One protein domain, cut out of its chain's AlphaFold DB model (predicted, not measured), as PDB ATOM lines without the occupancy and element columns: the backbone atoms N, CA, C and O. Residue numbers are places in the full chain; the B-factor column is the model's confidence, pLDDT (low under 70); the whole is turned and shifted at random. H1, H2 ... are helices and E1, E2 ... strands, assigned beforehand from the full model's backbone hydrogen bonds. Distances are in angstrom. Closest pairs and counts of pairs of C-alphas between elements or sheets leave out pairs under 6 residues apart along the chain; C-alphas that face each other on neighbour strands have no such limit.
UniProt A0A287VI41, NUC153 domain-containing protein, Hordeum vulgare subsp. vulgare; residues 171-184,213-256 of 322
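This is residues 171 to 184 and 213 to 256 of the 322 residues of the protein "NUC153 domain-containing protein" of Hordeum vulgare subsp. vulgare (UniProt A0A287VI41). A loose, drawn-out chain: the antiparallel strand pair E1 and E2 makes one end, the short helices H1 and H2 sit side by side next to it, with H2 near the middle of the whole, H3 follows, and H4 leads to the other end, where residues 246 to 256 stick out. The printed part has 58 residues, mostly helix, in the order H1 E1 E2 H2 H3 H4. It is loose, with a radius of gyration of the C-alphas of 14.3 A, and spans 49 by 24 by 18 A.

Find C-alpha 171 at (118.009, 82.831, 157.864), where H1, residues 171 to 177, begins. Then come E1, 178 to 181; E2, 213 to 216; H2, 219 to 226; and H3, 232 to 235. H4, 239 to 253, is 20.9 A long and ends at C-alpha 253, (140.652, 103.329, 160.764).

Between E1 and E2, N 179 and O 215 are within hydrogen-bond range at 2.8 A. H1 and H2 touch, closest at the C-alphas of His 177 and His 221, 4.9 A, at a shallow tilt of 26 degrees, opposite ways. H3 and H4 are close but not clearly touching, closest at C-alphas 234 and 242, 6.9 A. Every O i to N i+4 pair in H1, H2 and H4 is within range; H3 is too short for one.

C-alphas 184 and 256 are farthest apart, 51.5 A. Residues 185 to 212 are cut out, a 12.0 A gap between C-alphas 184 and 213. No link printed whole is long. Residues 182 to 184 and 249 to 256 have pLDDT under 70.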
ATOM      1  N   PRO A 171     119.045  82.360 158.784       78.69
ATOM      2  CA  PRO A 171     118.009  82.831 157.864       78.69
ATOM      3  C   PRO A 171     117.779  84.338 158.019       78.69
ATOM      4  O   PRO A 171     117.519  85.021 157.034       78.69
ATOM      5  N   HIS A 172     117.999  84.866 159.226       83.69
ATOM      6  CA  HIS A 172     117.905  86.288 159.521       83.69
ATOM      7  C   HIS A 172     118.861  87.136 158.667       83.69
ATOM      8  O   HIS A 172     118.485  88.233 158.281       83.69
ATOM      9  N   LEU A 173     120.058  86.644 158.307       85.94
ATOM     10  CA  LEU A 173     120.952  87.376 157.399       85.94
ATOM     11  C   LEU A 173     120.395  87.428 155.971       85.94
ATOM     12  O   LEU A 173     120.582  88.418 155.267       85.94
ATOM     13  N   ILE A 174     119.714  86.371 155.529       86.19
ATOM     14  CA  ILE A 174     119.103  86.332 154.197       86.19
ATOM     15  C   ILE A 174     117.924  87.312 154.153       86.19
ATOM     16  O   ILE A 174     117.845  88.120 153.238       86.19
ATOM     17  N   GLU A 175     117.062  87.296 155.167       87.12
ATOM     18  CA  GLU A 175     115.920  88.215 155.301       87.12
ATOM     19  C   GLU A 175     116.355  89.683 155.460       87.12
ATOM     20  O   GLU A 175     115.700  90.605 154.967       87.12
ATOM     21  N   GLU A 176     117.481  89.924 156.133       88.88
ATOM     22  CA  GLU A 176     117.993  91.276 156.326       88.88
ATOM     23  C   GLU A 176     118.588  91.854 155.035       88.88
ATOM     24  O   GLU A 176     118.326  93.011 154.702       88.88
ATOM     25  N   HIS A 177     119.371  91.064 154.294       89.38
ATOM     26  CA  HIS A 177     120.154  91.550 153.153       89.38
ATOM     27  C   HIS A 177     119.491  91.364 151.784       89.38
ATOM     28  O   HIS A 177     119.939  91.994 150.819       89.38
ATOM     29  N   PHE A 178     118.454  90.531 151.685       90.94
ATOM     30  CA  PHE A 178     117.778  90.227 150.430       90.94
ATOM     31  C   PHE A 178     116.275  90.516 150.484       90.94
ATOM     32  O   PHE A 178     115.633  90.380 151.523       90.94
ATOM     33  N   GLU A 179     115.712  90.876 149.336       89.31
ATOM     34  CA  GLU A 179     114.278  91.034 149.095       89.31
ATOM     35  C   GLU A 179     113.792  89.925 148.163       89.31
ATOM     36  O   GLU A 179     114.490  89.511 147.236       89.31
ATOM     37  N   SER A 180     112.612  89.371 148.445       83.75
ATOM     38  CA  SER A 180     112.027  88.336 147.598       83.75
ATOM     39  C   SER A 180     111.419  88.970 146.351       83.75
ATOM     40  O   SER A 180     110.442  89.707 146.460       83.75
ATOM     41  N   VAL A 181     111.937  88.619 145.177       77.44
ATOM     42  CA  VAL A 181     111.359  89.029 143.895       77.44
ATOM     43  C   VAL A 181     110.243  88.043 143.557       77.44
ATOM     44  O   VAL A 181     110.502  86.921 143.111       77.44
ATOM     45  N   SER A 182     108.992  88.416 143.825       64.94
ATOM     46  CA  SER A 182     107.838  87.717 143.259       64.94
ATOM     47  C   SER A 182     107.634  88.184 141.822       64.94
ATOM     48  O   SER A 182     107.495  89.372 141.572       64.94
ATOM     49  N   GLU A 183     107.580  87.245 140.882       55.34
ATOM     50  CA  GLU A 183     107.365  87.498 139.446       55.34
ATOM     51  C   GLU A 183     105.935  87.992 139.103       55.34
ATOM     52  O   GLU A 183     105.609  88.147 137.933       55.34
ATOM     53  N   ASP A 184     105.090  88.253 140.108       49.41
ATOM     54  CA  ASP A 184     103.760  88.852 139.959       49.41
ATOM     55  C   ASP A 184     103.831  90.329 140.385       49.41
ATOM     56  O   ASP A 184     103.582  90.686 141.534       49.41
ATOM     57  N   LEU A 213     113.237  83.603 144.210       84.12
ATOM     58  CA  LEU A 213     114.293  84.485 143.739       84.12
ATOM     59  C   LEU A 213     114.474  85.588 144.780       84.12
ATOM     60  O   LEU A 213     113.499  86.126 145.300       84.12
ATOM     61  N   TYR A 214     115.728  85.876 145.098       86.75
ATOM     62  CA  TYR A 214     116.109  86.902 146.055       86.75
ATOM     63  C   TYR A 214     117.009  87.904 145.346       86.75
ATOM     64  O   TYR A 214     117.987  87.501 144.710       86.75
ATOM     65  N   GLU A 215     116.696  89.187 145.462       91.12
ATOM     66  CA  GLU A 215     117.576  90.272 145.042       91.12
ATOM     67  C   GLU A 215     118.251  90.911 146.250       91.12
ATOM     68  O   GLU A 215     117.705  90.937 147.348       91.12
ATOM     69  N   VAL A 216     119.485  91.375 146.071       91.31
ATOM     70  CA  VAL A 216     120.210  92.064 147.141       91.31
ATOM     71  C   VAL A 216     119.711  93.502 147.216       91.31
ATOM     72  O   VAL A 216     119.783  94.200 146.207       91.31
ATOM     73  N   LYS A 217     119.300  93.952 148.408       88.75
ATOM     74  CA  LYS A 217     118.739  95.296 148.641       88.75
ATOM     75  C   LYS A 217     119.650  96.426 148.150       88.75
ATOM     76  O   LYS A 217     119.297  97.200 147.273       88.75
ATOM     77  N   ASP A 218     120.863  96.482 148.703       90.00
ATOM     78  CA  ASP A 218     121.874  97.499 148.397       90.00
ATOM     79  C   ASP A 218     123.272  96.883 148.320       90.00
ATOM     80  O   ASP A 218     123.569  95.872 148.960       90.00
ATOM     81  N   GLY A 219     124.211  97.583 147.671       88.88
ATOM     82  CA  GLY A 219     125.633  97.215 147.701       88.88
ATOM     83  C   GLY A 219     126.216  97.108 149.120       88.88
ATOM     84  O   GLY A 219     127.096  96.287 149.363       88.88
ATOM     85  N   ARG A 220     125.684  97.870 150.090       87.50
ATOM     86  CA  ARG A 220     126.064  97.746 151.510       87.50
ATOM     87  C   ARG A 220     125.584  96.437 152.130       87.50
ATOM     88  O   ARG A 220     126.350  95.811 152.855       87.50
ATOM     89  N   HIS A 221     124.352  96.021 151.833       90.00
ATOM     90  CA  HIS A 221     123.832  94.726 152.268       90.00
ATOM     91  C   HIS A 221     124.589  93.573 151.586       90.00
ATOM     92  O   HIS A 221     124.892  92.588 152.252       90.00
ATOM     93  N   ALA A 222     125.005  93.727 150.321       90.12
ATOM     94  CA  ALA A 222     125.856  92.753 149.625       90.12
ATOM     95  C   ALA A 222     127.189  92.525 150.359       90.12
ATOM     96  O   ALA A 222     127.576  91.391 150.643       90.12
ATOM     97  N   GLU A 223     127.894  93.612 150.687       89.94
ATOM     98  CA  GLU A 223     129.164  93.553 151.413       89.94
ATOM     99  C   GLU A 223     128.987  93.020 152.840       89.94
ATOM    100  O   GLU A 223     129.829  92.262 153.323       89.94
ATOM    101  N   ALA A 224     127.911  93.408 153.522       90.06
ATOM    102  CA  ALA A 224     127.612  92.948 154.872       90.06
ATOM    103  C   ALA A 224     127.319  91.439 154.907       90.06
ATOM    104  O   ALA A 224     127.909  90.730 155.723       90.06
ATOM    105  N   PHE A 225     126.534  90.933 153.951       89.62
ATOM    106  CA  PHE A 225     126.237  89.507 153.807       89.62
ATOM    107  C   PHE A 225     127.489  88.674 153.510       89.62
ATOM    108  O   PHE A 225     127.714  87.649 154.150       89.62
ATOM    109  N   LEU A 226     128.357  89.134 152.599       88.19
ATOM    110  CA  LEU A 226     129.626  88.454 152.296       88.19
ATOM    111  C   LEU A 226     130.565  88.363 153.508       88.19
ATOM    112  O   LEU A 226     131.408  87.469 153.563       88.19
ATOM    113  N   ASN A 227     130.432  89.285 154.462       88.94
ATOM    114  CA  ASN A 227     131.199  89.298 155.704       88.94
ATOM    115  C   ASN A 227     130.442  88.678 156.894       88.94
ATOM    116  O   ASN A 227     130.975  88.711 158.003       88.94
ATOM    117  N   SER A 228     129.228  88.150 156.688       86.38
ATOM    118  CA  SER A 228     128.355  87.613 157.744       86.38
ATOM    119  C   SER A 228     128.082  88.624 158.874       86.38
ATOM    120  O   SER A 228     128.227  88.311 160.054       86.38
ATOM    121  N   VAL A 229     127.744  89.874 158.525       87.12
ATOM    122  CA  VAL A 229     127.489  90.967 159.486       87.12
ATOM    123  C   VAL A 229     126.060  91.494 159.364       87.12
ATOM    124  O   VAL A 229     125.719  92.069 158.339       87.12
ATOM    125  N   SER A 230     125.288  91.444 160.453       88.25
ATOM    126  CA  SER A 230     123.966  92.085 160.545       88.25
ATOM    127  C   SER A 230     124.062  93.622 160.591       88.25
ATOM    128  O   SER A 230     124.791  94.191 161.420       88.25
ATOM    129  N   LEU A 231     123.280  94.311 159.770       85.75
ATOM    130  CA  LEU A 231     123.031  95.756 159.772       85.75
ATOM    131  C   LEU A 231     121.765  96.153 160.545       85.75
ATOM    132  O   LEU A 231     121.646  97.335 160.873       85.75
ATOM    133  N   GLY A 232     120.895  95.219 160.950       83.69
ATOM    134  CA  GLY A 232     119.632  95.541 161.637       83.69
ATOM    135  C   GLY A 232     119.798  96.452 162.866       83.69
ATOM    136  O   GLY A 232     119.073  97.431 163.044       83.69
ATOM    137  N   ASN A 233     120.845  96.229 163.667       82.00
ATOM    138  CA  ASN A 233     121.170  97.086 164.817       82.00
ATOM    139  C   ASN A 233     121.623  98.504 164.420       82.00
ATOM    140  O   ASN A 233     121.407  99.457 165.163       82.00
ATOM    141  N   GLN A 234     122.288  98.655 163.271       80.94
ATOM    142  CA  GLN A 234     122.751  99.954 162.769       80.94
ATOM    143  C   GLN A 234     121.597 100.737 162.134       80.94
ATOM    144  O   GLN A 234     121.578 101.965 162.203       80.94
ATOM    145  N   GLU A 235     120.627 100.037 161.551       80.31
ATOM    146  CA  GLU A 235     119.439 100.616 160.926       80.31
ATOM    147  C   GLU A 235     118.343 100.999 161.918       80.31
ATOM    148  O   GLU A 235     117.574 101.917 161.647       80.31
ATOM    149  N   ALA A 236     118.303 100.396 163.105       85.62
ATOM    150  CA  ALA A 236     117.393 100.825 164.166       85.62
ATOM    151  C   ALA A 236     117.742 102.218 164.738       85.62
ATOM    152  O   ALA A 236     116.895 102.920 165.288       85.62
ATOM    153  N   VAL A 237     119.003 102.638 164.614       87.19
ATOM    154  CA  VAL A 237     119.532 103.891 165.173       87.19
ATOM    155  C   VAL A 237     119.135 105.084 164.286       87.19
ATOM    156  O   VAL A 237     119.126 104.942 163.060       87.19
ATOM    157  N   PRO A 238     118.826 106.280 164.828       90.44
ATOM    158  CA  PRO A 238     118.535 107.456 164.006       90.44
ATOM    159  C   PRO A 238     119.721 107.832 163.105       90.44
ATOM    160  O   PRO A 238     120.886 107.652 163.460       90.44
ATOM    161  N   ILE A 239     119.429 108.404 161.932       86.44
ATOM    162  CA  ILE A 239     120.435 108.732 160.902       86.44
ATOM    163  C   ILE A 239     121.603 109.562 161.466       86.44
ATOM    164  O   ILE A 239     122.751 109.308 161.105       86.44
ATOM    165  N   GLY A 240     121.338 110.505 162.379       89.31
ATOM    166  CA  GLY A 240     122.379 111.340 162.993       89.31
ATOM    167  C   GLY A 240     123.447 110.535 163.742       89.31
ATOM    168  O   GLY A 240     124.642 110.750 163.544       89.31
ATOM    169  N   ASP A 241     123.028 109.541 164.522       87.56
ATOM    170  CA  ASP A 241     123.936 108.672 165.272       87.56
ATOM    171  C   ASP A 241     124.707 107.719 164.341       87.56
ATOM    172  O   ASP A 241     125.883 107.427 164.585       87.56
ATOM    173  N   ARG A 242     124.095 107.290 163.223       84.19
ATOM    174  CA  ARG A 242     124.787 106.499 162.186       84.19
ATOM    175  C   ARG A 242     125.921 107.291 161.538       84.19
ATOM    176  O   ARG A 242     127.019 106.758 161.374       84.19
ATOM    177  N   VAL A 243     125.674 108.557 161.192       84.88
ATOM    178  CA  VAL A 243     126.689 109.447 160.601       84.88
ATOM    179  C   VAL A 243     127.825 109.689 161.595       84.88
ATOM    180  O   VAL A 243     128.987 109.488 161.246       84.88
ATOM    181  N   ALA A 244     127.507 109.982 162.859       85.50
ATOM    182  CA  ALA A 244     128.514 110.160 163.903       85.50
ATOM    183  C   ALA A 244     129.373 108.895 164.120       85.50
ATOM    184  O   ALA A 244     130.587 108.982 164.318       85.50
ATOM    185  N   ALA A 245     128.778 107.699 164.065       82.00
ATOM    186  CA  ALA A 245     129.515 106.441 164.169       82.00
ATOM    187  C   ALA A 245     130.427 106.178 162.955       82.00
ATOM    188  O   ALA A 245     131.523 105.634 163.118       82.00
ATOM    189  N   LEU A 246     130.006 106.568 161.747       77.50
ATOM    190  CA  LEU A 246     130.828 106.480 160.536       77.50
ATOM    191  C   LEU A 246     132.023 107.433 160.589       77.50
ATOM    192  O   LEU A 246     133.140 106.996 160.315       77.50
ATOM    193  N   GLU A 247     131.816 108.682 161.006       76.00
ATOM    194  CA  GLU A 247     132.898 109.654 161.207       76.00
ATOM    195  C   GLU A 247     133.919 109.137 162.229       76.00
ATOM    196  O   GLU A 247     135.123 109.139 161.975       76.00
ATOM    197  N   ARG A 248     133.453 108.569 163.351       74.00
ATOM    198  CA  ARG A 248     134.331 107.928 164.347       74.00
ATOM    199  C   ARG A 248     135.124 106.756 163.760       74.00
ATOM    200  O   ARG A 248     136.318 106.650 164.026       74.00
ATOM    201  N   LYS A 249     134.494 105.893 162.949       68.88
ATOM    202  CA  LYS A 249     135.162 104.754 162.289       68.88
ATOM    203  C   LYS A 249     136.191 105.203 161.249       68.88
ATOM    204  O   LYS A 249     137.227 104.553 161.124       68.88
ATOM    205  N   GLN A 250     135.926 106.274 160.501       66.19
ATOM    206  CA  GLN A 250     136.891 106.850 159.557       66.19
ATOM    207  C   GLN A 250     138.101 107.424 160.298       66.19
ATOM    208  O   GLN A 250     139.236 107.146 159.915       66.19
ATOM    209  N   ASN A 251     137.859 108.108 161.417       62.28
ATOM    210  CA  ASN A 251     138.914 108.667 162.257       62.28
ATOM    211  C   ASN A 251     139.746 107.579 162.959       62.28
ATOM    212  O   ASN A 251     140.946 107.752 163.135       62.28
ATOM    213  N   SER A 252     139.149 106.435 163.322       63.19
ATOM    214  CA  SER A 252     139.862 105.338 163.995       63.19
ATOM    215  C   SER A 252     140.544 104.347 163.041       63.19
ATOM    216  O   SER A 252     141.513 103.697 163.423       63.19
ATOM    217  N   ARG A 253     140.037 104.177 161.809       53.56
ATOM    218  CA  ARG A 253     140.652 103.329 160.764       53.56
ATOM    219  C   ARG A 253     141.669 104.073 159.905       53.56
ATOM    220  O   ARG A 253     142.314 103.439 159.065       53.56
ATOM    221  N   ALA A 254     141.836 105.374 160.121       54.31
ATOM    222  CA  ALA A 254     142.971 106.134 159.636       54.31
ATOM    223  C   ALA A 254     144.251 105.648 160.341       54.31
ATOM    224  O   ALA A 254     144.830 106.312 161.189       54.31
ATOM    225  N   LEU A 255     144.740 104.472 159.938       54.28
ATOM    226  CA  LEU A 255     146.179 104.334 159.794       54.28
ATOM    227  C   LEU A 255     146.581 105.485 158.872       54.28
ATOM    228  O   LEU A 255     146.075 105.559 157.753       54.28
ATOM    229  N   ASP A 256     147.429 106.370 159.380       57.41
ATOM    230  CA  ASP A 256     147.774 107.737 158.943       57.41
ATOM    231  C   ASP A 256     148.233 107.910 157.464       57.41
ATOM    232  O   ASP A 256     148.838 108.906 157.079       57.41
TER     233      ASP A 256